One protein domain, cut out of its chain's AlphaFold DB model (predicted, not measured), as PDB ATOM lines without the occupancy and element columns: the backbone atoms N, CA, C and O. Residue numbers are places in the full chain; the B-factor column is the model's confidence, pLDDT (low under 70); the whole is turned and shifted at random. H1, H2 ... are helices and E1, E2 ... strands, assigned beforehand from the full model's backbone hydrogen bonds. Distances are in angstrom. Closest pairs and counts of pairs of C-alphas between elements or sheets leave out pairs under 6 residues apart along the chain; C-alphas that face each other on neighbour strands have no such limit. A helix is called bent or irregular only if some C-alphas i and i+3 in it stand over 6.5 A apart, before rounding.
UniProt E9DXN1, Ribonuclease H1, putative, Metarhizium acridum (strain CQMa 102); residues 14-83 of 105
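This is residues 14 to 83 of the 105 residues of the protein "Ribonuclease H1, putative" of Metarhizium acridum (strain CQMa 102) (UniProt E9DXN1). A ribbon of two parallel strands, E1 and E2, forms a loose triangle with two longer helices: H1 packs on the end of E2, H2 on its beginning, and the two helices come near each other away from the ribbon. The short H3 lies past the end of E1, at one end of the longest axis, with the unnamed loop of residues 37 to 48 at the other. The printed part has 70 residues, with E1, H1, H2, E2 and H3 in that order, a mixed class of helices and strands. It is only just compact, close to loose, with a radius of gyration of the C-alphas of 13.2 A and spans of 35 by 31 by 17 A.

E1, residues 14 to 18, and E2, residues 68 to 73, are parallel neighbours at 20 degrees, with N 16 and O 70 at 2.8 A and N 72 and O 16 at 2.9 A, within hydrogen-bond range. With H1, residues 21 to 36, and H2, residues 49 to 64, between them, they form a strand-helix-strand unit, two parallel strands joined through helices, with a right-handed crossover. The closest C-alphas of H1 and E2 are those of Ala 24 and Gly 73, 5.1 A apart. H1 and H2 are close but not clearly touching, about perpendicular at 85 degrees; their closest C-alphas, of Ala 31 and Trp 52, are 7.9 A apart. The closest C-alphas of H2 and E2, of Val 59 and Val 69, are 6.4 A apart. H3, residues 76 to 83, is apart from H1 and H2; its closest C-alpha to E1 is that of Asn 79, 7.0 A from Thr 18. In H2 every O i to N i+4 pair is within hydrogen-bond range, against 9 of 12 in H1 and 1 of 4 in H3, where 3 of 5 O i to N i+3 pairs are.

E1 begins at C-alpha 14, (-23.850, 9.999, -47.834), and is 13.2 A long. H1, 21.4 A, has a kink of 59 degrees near residue 29 and is irregular, with C-alphas 29 and 32 7.1 A apart. H2 is 22.5 A and E2 16.6 A. H3, 8.5 A, is irregular, with C-alphas 78 and 81 8.1 A apart, and ends at C-alpha 83, (-22.053, 29.816, -47.021).

The C-alphas farthest apart, of Ser 43 and Gly 66, are 36.8 A apart. The link from H1 to H2, 12 residues, is long; the other links are tight. The printed part has no cut, and no printed residue is under 70 in pLDDT.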
ATOM      1  N   GLN A  14     -23.781   8.572 -47.535       93.12
ATOM      2  CA  GLN A  14     -23.850   9.999 -47.834       93.12
ATOM      3  C   GLN A  14     -23.200  10.795 -46.701       93.12
ATOM      4  O   GLN A  14     -23.522  10.597 -45.532       93.12
ATOM      5  N   VAL A  15     -22.287  11.706 -47.036       93.50
ATOM      6  CA  VAL A  15     -21.656  12.600 -46.055       93.50
ATOM      7  C   VAL A  15     -22.300  13.979 -46.151       93.50
ATOM      8  O   VAL A  15     -22.381  14.555 -47.235       93.50
ATOM      9  N   LEU A  16     -22.749  14.502 -45.014       93.56
ATOM     10  CA  LEU A  16     -23.202  15.874 -44.826       93.56
ATOM     11  C   LEU A  16     -22.112  16.626 -44.065       93.56
ATOM     12  O   LEU A  16     -21.855  16.349 -42.891       93.56
ATOM     13  N   ALA A  17     -21.449  17.561 -44.736       95.38
ATOM     14  CA  ALA A  17     -20.429  18.400 -44.123       95.38
ATOM     15  C   ALA A  17     -21.035  19.739 -43.685       95.38
ATOM     16  O   ALA A  17     -21.831  20.337 -44.406       95.38
ATOM     17  N   THR A  18     -20.667  20.215 -42.498       95.44
ATOM     18  CA  THR A  18     -21.149  21.488 -41.953       95.44
ATOM     19  C   THR A  18     -20.050  22.192 -41.168       95.44
ATOM     20  O   THR A  18     -19.280  21.552 -40.454       95.44
ATOM     21  N   ASP A  19     -19.978  23.516 -41.268       95.50
ATOM     22  CA  ASP A  19     -19.134  24.353 -40.407       95.50
ATOM     23  C   ASP A  19     -19.868  24.835 -39.143       95.50
ATOM     24  O   ASP A  19     -19.294  25.544 -38.314       95.50
ATOM     25  N   SER A  20     -21.131  24.435 -38.960       95.12
ATOM     26  CA  SER A  20     -21.899  24.740 -37.758       95.12
ATOM     27  C   SER A  20     -21.503  23.811 -36.616       95.12
ATOM     28  O   SER A  20     -21.878  22.637 -36.581       95.12
ATOM     29  N   GLU A  21     -20.799  24.358 -35.627       94.25
ATOM     30  CA  GLU A  21     -20.449  23.633 -34.403       94.25
ATOM     31  C   GLU A  21     -21.694  23.108 -33.673       94.25
ATOM     32  O   GLU A  21     -21.680  21.987 -33.159       94.25
ATOM     33  N   TYR A  22     -22.789  23.879 -33.681       94.00
ATOM     34  CA  TYR A  22     -24.062  23.465 -33.091       94.00
ATOM     35  C   TYR A  22     -24.614  22.200 -33.755       94.00
ATOM     36  O   TYR A  22     -25.025  21.277 -33.057       94.00
ATOM     37  N   VAL A  23     -24.594  22.134 -35.089       95.31
ATOM     38  CA  VAL A  23     -25.079  20.961 -35.831       95.31
ATOM     39  C   VAL A  23     -24.118  19.789 -35.661       95.31
ATOM     40  O   VAL A  23     -24.557  18.683 -35.351       95.31
ATOM     41  N   ALA A  24     -22.811  20.020 -35.794       94.06
ATOM     42  CA  ALA A  24     -21.809  18.968 -35.667       94.06
ATOM     43  C   ALA A  24     -21.860  18.301 -34.282       94.06
ATOM     44  O   ALA A  24     -21.973  17.077 -34.190       94.06
ATOM     45  N   LYS A  25     -21.841  19.086 -33.195       93.94
ATOM     46  CA  LYS A  25     -21.947  18.554 -31.827       93.94
ATOM     47  C   LYS A  25     -23.350  18.047 -31.513       93.94
ATOM     48  O   LYS A  25     -23.489  17.007 -30.874       93.94
ATOM     49  N   GLY A  26     -24.387  18.724 -32.005       95.12
ATOM     50  CA  GLY A  26     -25.771  18.292 -31.845       95.12
ATOM     51  C   GLY A  26     -25.987  16.882 -32.375       95.12
ATOM     52  O   GLY A  26     -26.414  16.012 -31.623       95.12
ATOM     53  N   ALA A  27     -25.583  16.623 -33.616       93.56
ATOM     54  CA  ALA A  27     -25.772  15.328 -34.256       93.56
ATOM     55  C   ALA A  27     -24.904  14.221 -33.643       93.56
ATOM     56  O   ALA A  27     -25.348  13.081 -33.537       93.56
ATOM     57  N   THR A  28     -23.671  14.539 -33.238       91.50
ATOM     58  CA  THR A  28     -22.692  13.518 -32.821       91.50
ATOM     59  C   THR A  28     -22.623  13.284 -31.313       91.50
ATOM     60  O   THR A  28     -22.166  12.224 -30.892       91.50
ATOM     61  N   GLN A  29     -23.066  14.239 -30.489       94.00
ATOM     62  CA  GLN A  29     -22.882  14.198 -29.031       94.00
ATOM     63  C   GLN A  29     -24.186  14.367 -28.250       94.00
ATOM     64  O   GLN A  29     -24.348  13.744 -27.203       94.00
ATOM     65  N   TRP A  30     -25.111  15.213 -28.714       95.31
ATOM     66  CA  TRP A  30     -26.242  15.644 -27.881       95.31
ATOM     67  C   TRP A  30     -27.583  15.027 -28.270       95.31
ATOM     68  O   TRP A  30     -28.380  14.738 -27.381       95.31
ATOM     69  N   ALA A  31     -27.824  14.771 -29.559       95.06
ATOM     70  CA  ALA A  31     -29.118  14.330 -30.081       95.06
ATOM     71  C   ALA A  31     -29.651  13.083 -29.372       95.06
ATOM     72  O   ALA A  31     -30.812  13.048 -28.975       95.06
ATOM     73  N   ARG A  32     -28.786  12.095 -29.114       94.69
ATOM     74  CA  ARG A  32     -29.168  10.882 -28.379       94.69
ATOM     75  C   ARG A  32     -29.691  11.195 -26.973       94.69
ATOM     76  O   ARG A  32     -30.708  10.647 -26.558       94.69
ATOM     77  N   THR A  33     -29.018  12.090 -26.257       96.38
ATOM     78  CA  THR A  33     -29.423  12.531 -24.915       96.38
ATOM     79  C   THR A  33     -30.689  13.380 -24.968       96.38
ATOM     80  O   THR A  33     -31.559  13.227 -24.118       96.38
ATOM     81  N   TRP A  34     -30.836  14.247 -25.973       97.12
ATOM     82  CA  TRP A  34     -32.050  15.042 -26.160       97.12
ATOM     83  C   TRP A  34     -33.273  14.166 -26.404       97.12
ATOM     84  O   TRP A  34     -34.278  14.363 -25.730       97.12
ATOM     85  N   VAL A  35     -33.177  13.176 -27.297       96.50
ATOM     86  CA  VAL A  35     -34.258  12.210 -27.547       96.50
ATOM     87  C   VAL A  35     -34.597  11.449 -26.268       96.50
ATOM     88  O   VAL A  35     -35.764  11.375 -25.892       96.50
ATOM     89  N   HIS A  36     -33.583  10.954 -25.550       96.56
ATOM     90  CA  HIS A  36     -33.783  10.245 -24.285       96.56
ATOM     91  C   HIS A  36     -34.495  11.104 -23.226       96.56
ATOM     92  O   HIS A  36     -35.394  10.626 -22.542       96.56
ATOM     93  N   ASN A  37     -34.147  12.388 -23.138       96.69
ATOM     94  CA  ASN A  37     -34.726  13.330 -22.180       96.69
ATOM     95  C   ASN A  37     -36.025  13.992 -22.679       96.69
ATOM     96  O   ASN A  37     -36.469  14.983 -22.096       96.69
ATOM     97  N   GLY A  38     -36.623  13.506 -23.772       96.81
ATOM     98  CA  GLY A  38     -37.860  14.067 -24.321       96.81
ATOM     99  C   GLY A  38     -37.721  15.526 -24.766       96.81
ATOM    100  O   GLY A  38     -38.615  16.336 -24.526       96.81
ATOM    101  N   TRP A  39     -36.585  15.871 -25.376       97.25
ATOM    102  CA  TRP A  39     -36.247  17.205 -25.890       97.25
ATOM    103  C   TRP A  39     -36.174  18.305 -24.826       97.25
ATOM    104  O   TRP A  39     -36.407  19.483 -25.112       97.25
ATOM    105  N   ARG A  40     -35.805  17.940 -23.594       95.31
ATOM    106  CA  ARG A  40     -35.639  18.869 -22.471       95.31
ATOM    107  C   ARG A  40     -34.205  18.889 -21.946       95.31
ATOM    108  O   ARG A  40     -33.516  17.874 -21.891       95.31
ATOM    109  N   THR A  41     -33.775  20.076 -21.537       92.88
ATOM    110  CA  THR A  41     -32.507  20.364 -20.855       92.88
ATOM    111  C   THR A  41     -32.790  21.073 -19.530       92.88
ATOM    112  O   THR A  41     -33.925  21.478 -19.272       92.88
ATOM    113  N   SER A  42     -31.765  21.277 -18.699       93.12
ATOM    114  CA  SER A  42     -31.889  22.077 -17.469       93.12
ATOM    115  C   SER A  42     -32.349  23.515 -17.730       93.12
ATOM    116  O   SER A  42     -32.982  24.121 -16.872       93.12
ATOM    117  N   SER A  43     -32.068  24.051 -18.920       91.06
ATOM    118  CA  SER A  43     -32.459  25.398 -19.344       91.06
ATOM    119  C   SER A  43     -33.811  25.450 -20.069       91.06
ATOM    120  O   SER A  43     -34.199  26.512 -20.546       91.06
ATOM    121  N   GLY A  44     -34.530  24.327 -20.165       93.38
ATOM    122  CA  GLY A  44     -35.813  24.224 -20.863       93.38
ATOM    123  C   GLY A  44     -35.737  23.391 -22.141       93.38
ATOM    124  O   GLY A  44     -34.875  22.520 -22.286       93.38
ATOM    125  N   THR A  45     -36.677  23.618 -23.058       95.69
ATOM    126  CA  THR A  45     -36.770  22.883 -24.329       95.69
ATOM    127  C   THR A  45     -35.507  23.076 -25.167       95.69
ATOM    128  O   THR A  45     -34.977  24.182 -25.262       95.69
ATOM    129  N   VAL A  46     -35.025  21.996 -25.780       95.69
ATOM    130  CA  VAL A  46     -33.898  22.048 -26.722       95.69
ATOM    131  C   VAL A  46     -34.216  23.035 -27.846       95.69
ATOM    132  O   VAL A  46     -35.302  23.009 -28.422       95.69
ATOM    133  N   LYS A  47     -33.263  23.908 -28.174       93.62
ATOM    134  CA  LYS A  47     -33.427  24.896 -29.243       93.62
ATOM    135  C   LYS A  47     -33.614  24.202 -30.601       93.62
ATOM    136  O   LYS A  47     -32.814  23.339 -30.965       93.62
ATOM    137  N   ASN A  48     -34.622  24.629 -31.362       95.19
ATOM    138  CA  ASN A  48     -34.974  24.077 -32.679       95.19
ATOM    139  C   ASN A  48     -35.259  22.561 -32.629       95.19
ATOM    140  O   ASN A  48     -34.797  21.799 -33.482       95.19
ATOM    141  N   ASN A  49     -35.933  22.088 -31.572       94.94
ATOM    142  CA  ASN A  49     -36.245  20.665 -31.398       94.94
ATOM    143  C   ASN A  49     -37.116  20.104 -32.532       94.94
ATOM    144  O   ASN A  49     -37.032  18.919 -32.830       94.94
ATOM    145  N   ASP A  50     -37.952  20.934 -33.143       96.06
ATOM    146  CA  ASP A  50     -38.744  20.644 -34.331       96.06
ATOM    147  C   ASP A  50     -37.844  20.298 -35.528       96.06
ATOM    148  O   ASP A  50     -37.957  19.210 -36.090       96.06
ATOM    149  N   MET A  51     -36.865  21.153 -35.839       96.44
ATOM    150  CA  MET A  51     -35.909  20.913 -36.925       96.44
ATOM    151  C   MET A  51     -35.051  19.670 -36.669       96.44
ATOM    152  O   MET A  51     -34.763  18.906 -37.589       96.44
ATOM    153  N   TRP A  52     -34.643  19.441 -35.418       96.56
ATOM    154  CA  TRP A  52     -33.883  18.246 -35.056       96.56
ATOM    155  C   TRP A  52     -34.701  16.963 -35.206       96.56
ATOM    156  O   TRP A  52     -34.166  15.971 -35.696       96.56
ATOM    157  N   GLN A  53     -35.981  16.971 -34.828       96.19
ATOM    158  CA  GLN A  53     -36.871  15.829 -35.052       96.19
ATOM    159  C   GLN A  53     -37.018  15.522 -36.544       96.19
ATOM    160  O   GLN A  53     -36.928  14.361 -36.931       96.19
ATOM    161  N   MET A  54     -37.163  16.553 -37.385       97.31
ATOM    162  CA  MET A  54     -37.208  16.383 -38.841       97.31
ATOM    163  C   MET A  54     -35.906  15.793 -39.390       97.31
ATOM    164  O   MET A  54     -35.946  14.833 -40.157       97.31
ATOM    165  N   LEU A  55     -34.750  16.324 -38.976       95.56
ATOM    166  CA  LEU A  55     -33.444  15.827 -39.415       95.56
ATOM    167  C   LEU A  55     -33.243  14.356 -39.033       95.56
ATOM    168  O   LEU A  55     -32.819  13.562 -39.870       95.56
ATOM    169  N   LEU A  56     -33.538  13.990 -37.784       95.69
ATOM    170  CA  LEU A  56     -33.389  12.611 -37.318       95.69
ATOM    171  C   LEU A  56     -34.349  11.664 -38.047       95.69
ATOM    172  O   LEU A  56     -33.918  10.597 -38.473       95.69
ATOM    173  N   GLY A  57     -35.602  12.076 -38.262       96.44
ATOM    174  CA  GLY A  57     -36.569  11.284 -39.023       96.44
ATOM    175  C   GLY A  57     -36.141  11.058 -40.474       96.44
ATOM    176  O   GLY A  57     -36.275   9.953 -40.995       96.44
ATOM    177  N   GLU A  58     -35.561  12.069 -41.124       95.44
ATOM    178  CA  GLU A  58     -35.044  11.919 -42.486       95.44
ATOM    179  C   GLU A  58     -33.818  10.992 -42.511       95.44
ATOM    180  O   GLU A  58     -33.730  10.116 -43.366       95.44
ATOM    181  N   VAL A  59     -32.909  11.093 -41.533       94.38
ATOM    182  CA  VAL A  59     -31.776  10.158 -41.397       94.38
ATOM    183  C   VAL A  59     -32.257   8.713 -41.222       94.38
ATOM    184  O   VAL A  59     -31.732   7.821 -41.886       94.38
ATOM    185  N   GLU A  60     -33.266   8.473 -40.383       94.81
ATOM    186  CA  GLU A  60     -33.869   7.142 -40.205       94.81
ATOM    187  C   GLU A  60     -34.530   6.632 -41.491       94.81
ATOM    188  O   GLU A  60     -34.390   5.462 -41.856       94.81
ATOM    189  N   ARG A  61     -35.208   7.517 -42.228       94.88
ATOM    190  CA  ARG A  61     -35.797   7.186 -43.526       94.88
ATOM    191  C   ARG A  61     -34.731   6.746 -44.529       94.88
ATOM    192  O   ARG A  61     -34.909   5.707 -45.164       94.88
ATOM    193  N   TRP A  62     -33.631   7.486 -44.661       93.62
ATOM    194  CA  TRP A  62     -32.522   7.105 -45.545       93.62
ATOM    195  C   TRP A  62     -31.864   5.793 -45.108       93.62
ATOM    196  O   TRP A  62     -31.547   4.958 -45.958       93.62
ATOM    197  N   ASP A  63     -31.748   5.556 -43.798       93.25
ATOM    198  CA  ASP A  63     -31.237   4.291 -43.265       93.25
ATOM    199  C   ASP A  63     -32.109   3.098 -43.686       93.25
ATOM    200  O   ASP A  63     -31.582   2.063 -44.101       93.25
ATOM    201  N   SER A  64     -33.438   3.269 -43.691       93.31
ATOM    202  CA  SER A  64     -34.389   2.249 -44.163       93.31
ATOM    203  C   SER A  64     -34.217   1.896 -45.648       93.31
ATOM    204  O   SER A  64     -34.570   0.798 -46.074       93.31
ATOM    205  N   TRP A  65     -33.643   2.809 -46.437       91.94
ATOM    206  CA  TRP A  65     -33.307   2.597 -47.847       91.94
ATOM    207  C   TRP A  65     -31.877   2.073 -48.046       91.94
ATOM    208  O   TRP A  65     -31.432   1.909 -49.181       91.94
ATOM    209  N   GLY A  66     -31.158   1.783 -46.958       91.50
ATOM    210  CA  GLY A  66     -29.786   1.282 -46.986       91.50
ATOM    211  C   GLY A  66     -28.725   2.366 -47.187       91.50
ATOM    212  O   GLY A  66     -27.584   2.035 -47.499       91.50
ATOM    213  N   VAL A  67     -29.077   3.643 -47.012       92.94
ATOM    214  CA  VAL A  67     -28.149   4.773 -47.146       92.94
ATOM    215  C   VAL A  67     -27.697   5.233 -45.763       92.94
ATOM    216  O   VAL A  67     -28.479   5.728 -44.957       92.94
ATOM    217  N   LYS A  68     -26.399   5.109 -45.485       93.56
ATOM    218  CA  LYS A  68     -25.781   5.549 -44.231       93.56
ATOM    219  C   LYS A  68     -25.402   7.023 -44.304       93.56
ATOM    220  O   LYS A  68     -24.448   7.394 -44.989       93.56
ATOM    221  N   VAL A  69     -26.102   7.862 -43.548       93.81
ATOM    222  CA  VAL A  69     -25.773   9.287 -43.425       93.81
ATOM    223  C   VAL A  69     -24.671   9.490 -42.381       93.81
ATOM    224  O   VAL A  69     -24.754   8.991 -41.261       93.81
ATOM    225  N   GLN A  70     -23.632  10.243 -42.735       93.50
ATOM    226  CA  GLN A  70     -22.567  10.670 -41.827       93.50
ATOM    227  C   GLN A  70     -22.516  12.193 -41.762       93.50
ATOM    228  O   GLN A  70     -22.517  12.853 -42.794       93.50
ATOM    229  N   LEU A  71     -22.424  12.754 -40.556       94.00
ATOM    230  CA  LEU A  71     -22.320  14.198 -40.331       94.00
ATOM    231  C   LEU A  71     -20.902  14.572 -39.908       94.00
ATOM    232  O   LEU A  71     -20.404  14.075 -38.898       94.00
ATOM    233  N   TRP A  72     -20.243  15.418 -40.698       94.50
ATOM    234  CA  TRP A  72     -18.859  15.839 -40.482       94.50
ATOM    235  C   TRP A  72     -18.796  17.337 -40.180       94.50
ATOM    236  O   TRP A  72     -19.266  18.164 -40.962       94.50
ATOM    237  N   GLY A  73     -18.177  17.685 -39.054       95.00
ATOM    238  CA  GLY A  73     -17.794  19.063 -38.762       95.00
ATOM    239  C   GLY A  73     -16.548  19.442 -39.560       95.00
ATOM    240  O   GLY A  73     -15.532  18.755 -39.458       95.00
ATOM    241  N   ILE A  74     -16.611  20.521 -40.338       95.12
ATOM    242  CA  ILE A  74     -15.503  20.999 -41.177       95.12
ATOM    243  C   ILE A  74     -15.124  22.450 -40.846       95.12
ATOM    244  O   ILE A  74     -15.974  23.229 -40.414       95.12
ATOM    245  N   PRO A  75     -13.860  22.863 -41.053       95.44
ATOM    246  CA  PRO A  75     -13.485  24.270 -40.957       95.44
ATOM    247  C   PRO A  75     -14.267  25.133 -41.952       95.44
ATOM    248  O   PRO A  75     -14.413  24.766 -43.117       95.44
ATOM    249  N   ARG A  76     -14.674  26.333 -41.525       92.38
ATOM    250  CA  ARG A  76     -15.463  27.288 -42.329       92.38
ATOM    251  C   ARG A  76     -14.884  27.592 -43.713       92.38
ATOM    252  O   ARG A  76     -15.640  27.748 -44.663       92.38
ATOM    253  N   LYS A  77     -13.554  27.614 -43.844       93.25
ATOM    254  CA  LYS A  77     -12.853  27.810 -45.127       93.25
ATOM    255  C   LYS A  77     -13.226  26.756 -46.183       93.25
ATOM    256  O   LYS A  77     -13.169  27.026 -47.373       93.25
ATOM    257  N   LEU A  78     -13.615  25.553 -45.759       92.44
ATOM    258  CA  LEU A  78     -14.050  24.482 -46.658       92.44
ATOM    259  C   LEU A  78     -15.548  24.557 -46.997       92.44
ATOM    260  O   LEU A  78     -16.002  23.810 -47.856       92.44
ATOM    261  N   ASN A  79     -16.307  25.446 -46.344       93.69
ATOM    262  CA  ASN A  79     -17.753  25.603 -46.525       93.69
ATOM    263  C   ASN A  79     -18.135  26.933 -47.205       93.69
ATOM    264  O   ASN A  79     -19.277  27.383 -47.110       93.69
ATOM    265  N   GLU A  80     -17.189  27.594 -47.882       93.19
ATOM    266  CA  GLU A  80     -17.395  28.927 -48.467       93.19
ATOM    267  C   GLU A  80     -18.504  28.948 -49.526       93.19
ATOM    268  O   GLU A  80     -19.324  29.864 -49.526       93.19
ATOM    269  N   MET A  81     -18.587  27.919 -50.377       91.38
ATOM    270  CA  MET A  81     -19.625  27.819 -51.412       91.38
ATOM    271  C   MET A  81     -21.031  27.729 -50.810       91.38
ATOM    272  O   MET A  81     -21.906  28.511 -51.176       91.38
ATOM    273  N   ALA A  82     -21.242  26.819 -49.853       90.12
ATOM    274  CA  ALA A  82     -22.533  26.677 -49.182       90.12
ATOM    275  C   ALA A  82     -22.878  27.927 -48.362       90.12
ATOM    276  O   ALA A  82     -24.025  28.363 -48.351       90.12
ATOM    277  N   GLY A  83     -21.879  28.549 -47.726       87.94
ATOM    278  CA  GLY A  83     -22.053  29.816 -47.021       87.94
ATOM    279  C   GLY A  83     -22.459  30.963 -47.951       87.94
ATOM    280  O   GLY A  83     -23.315  31.762 -47.585       87.94
TER     281      GLY A  83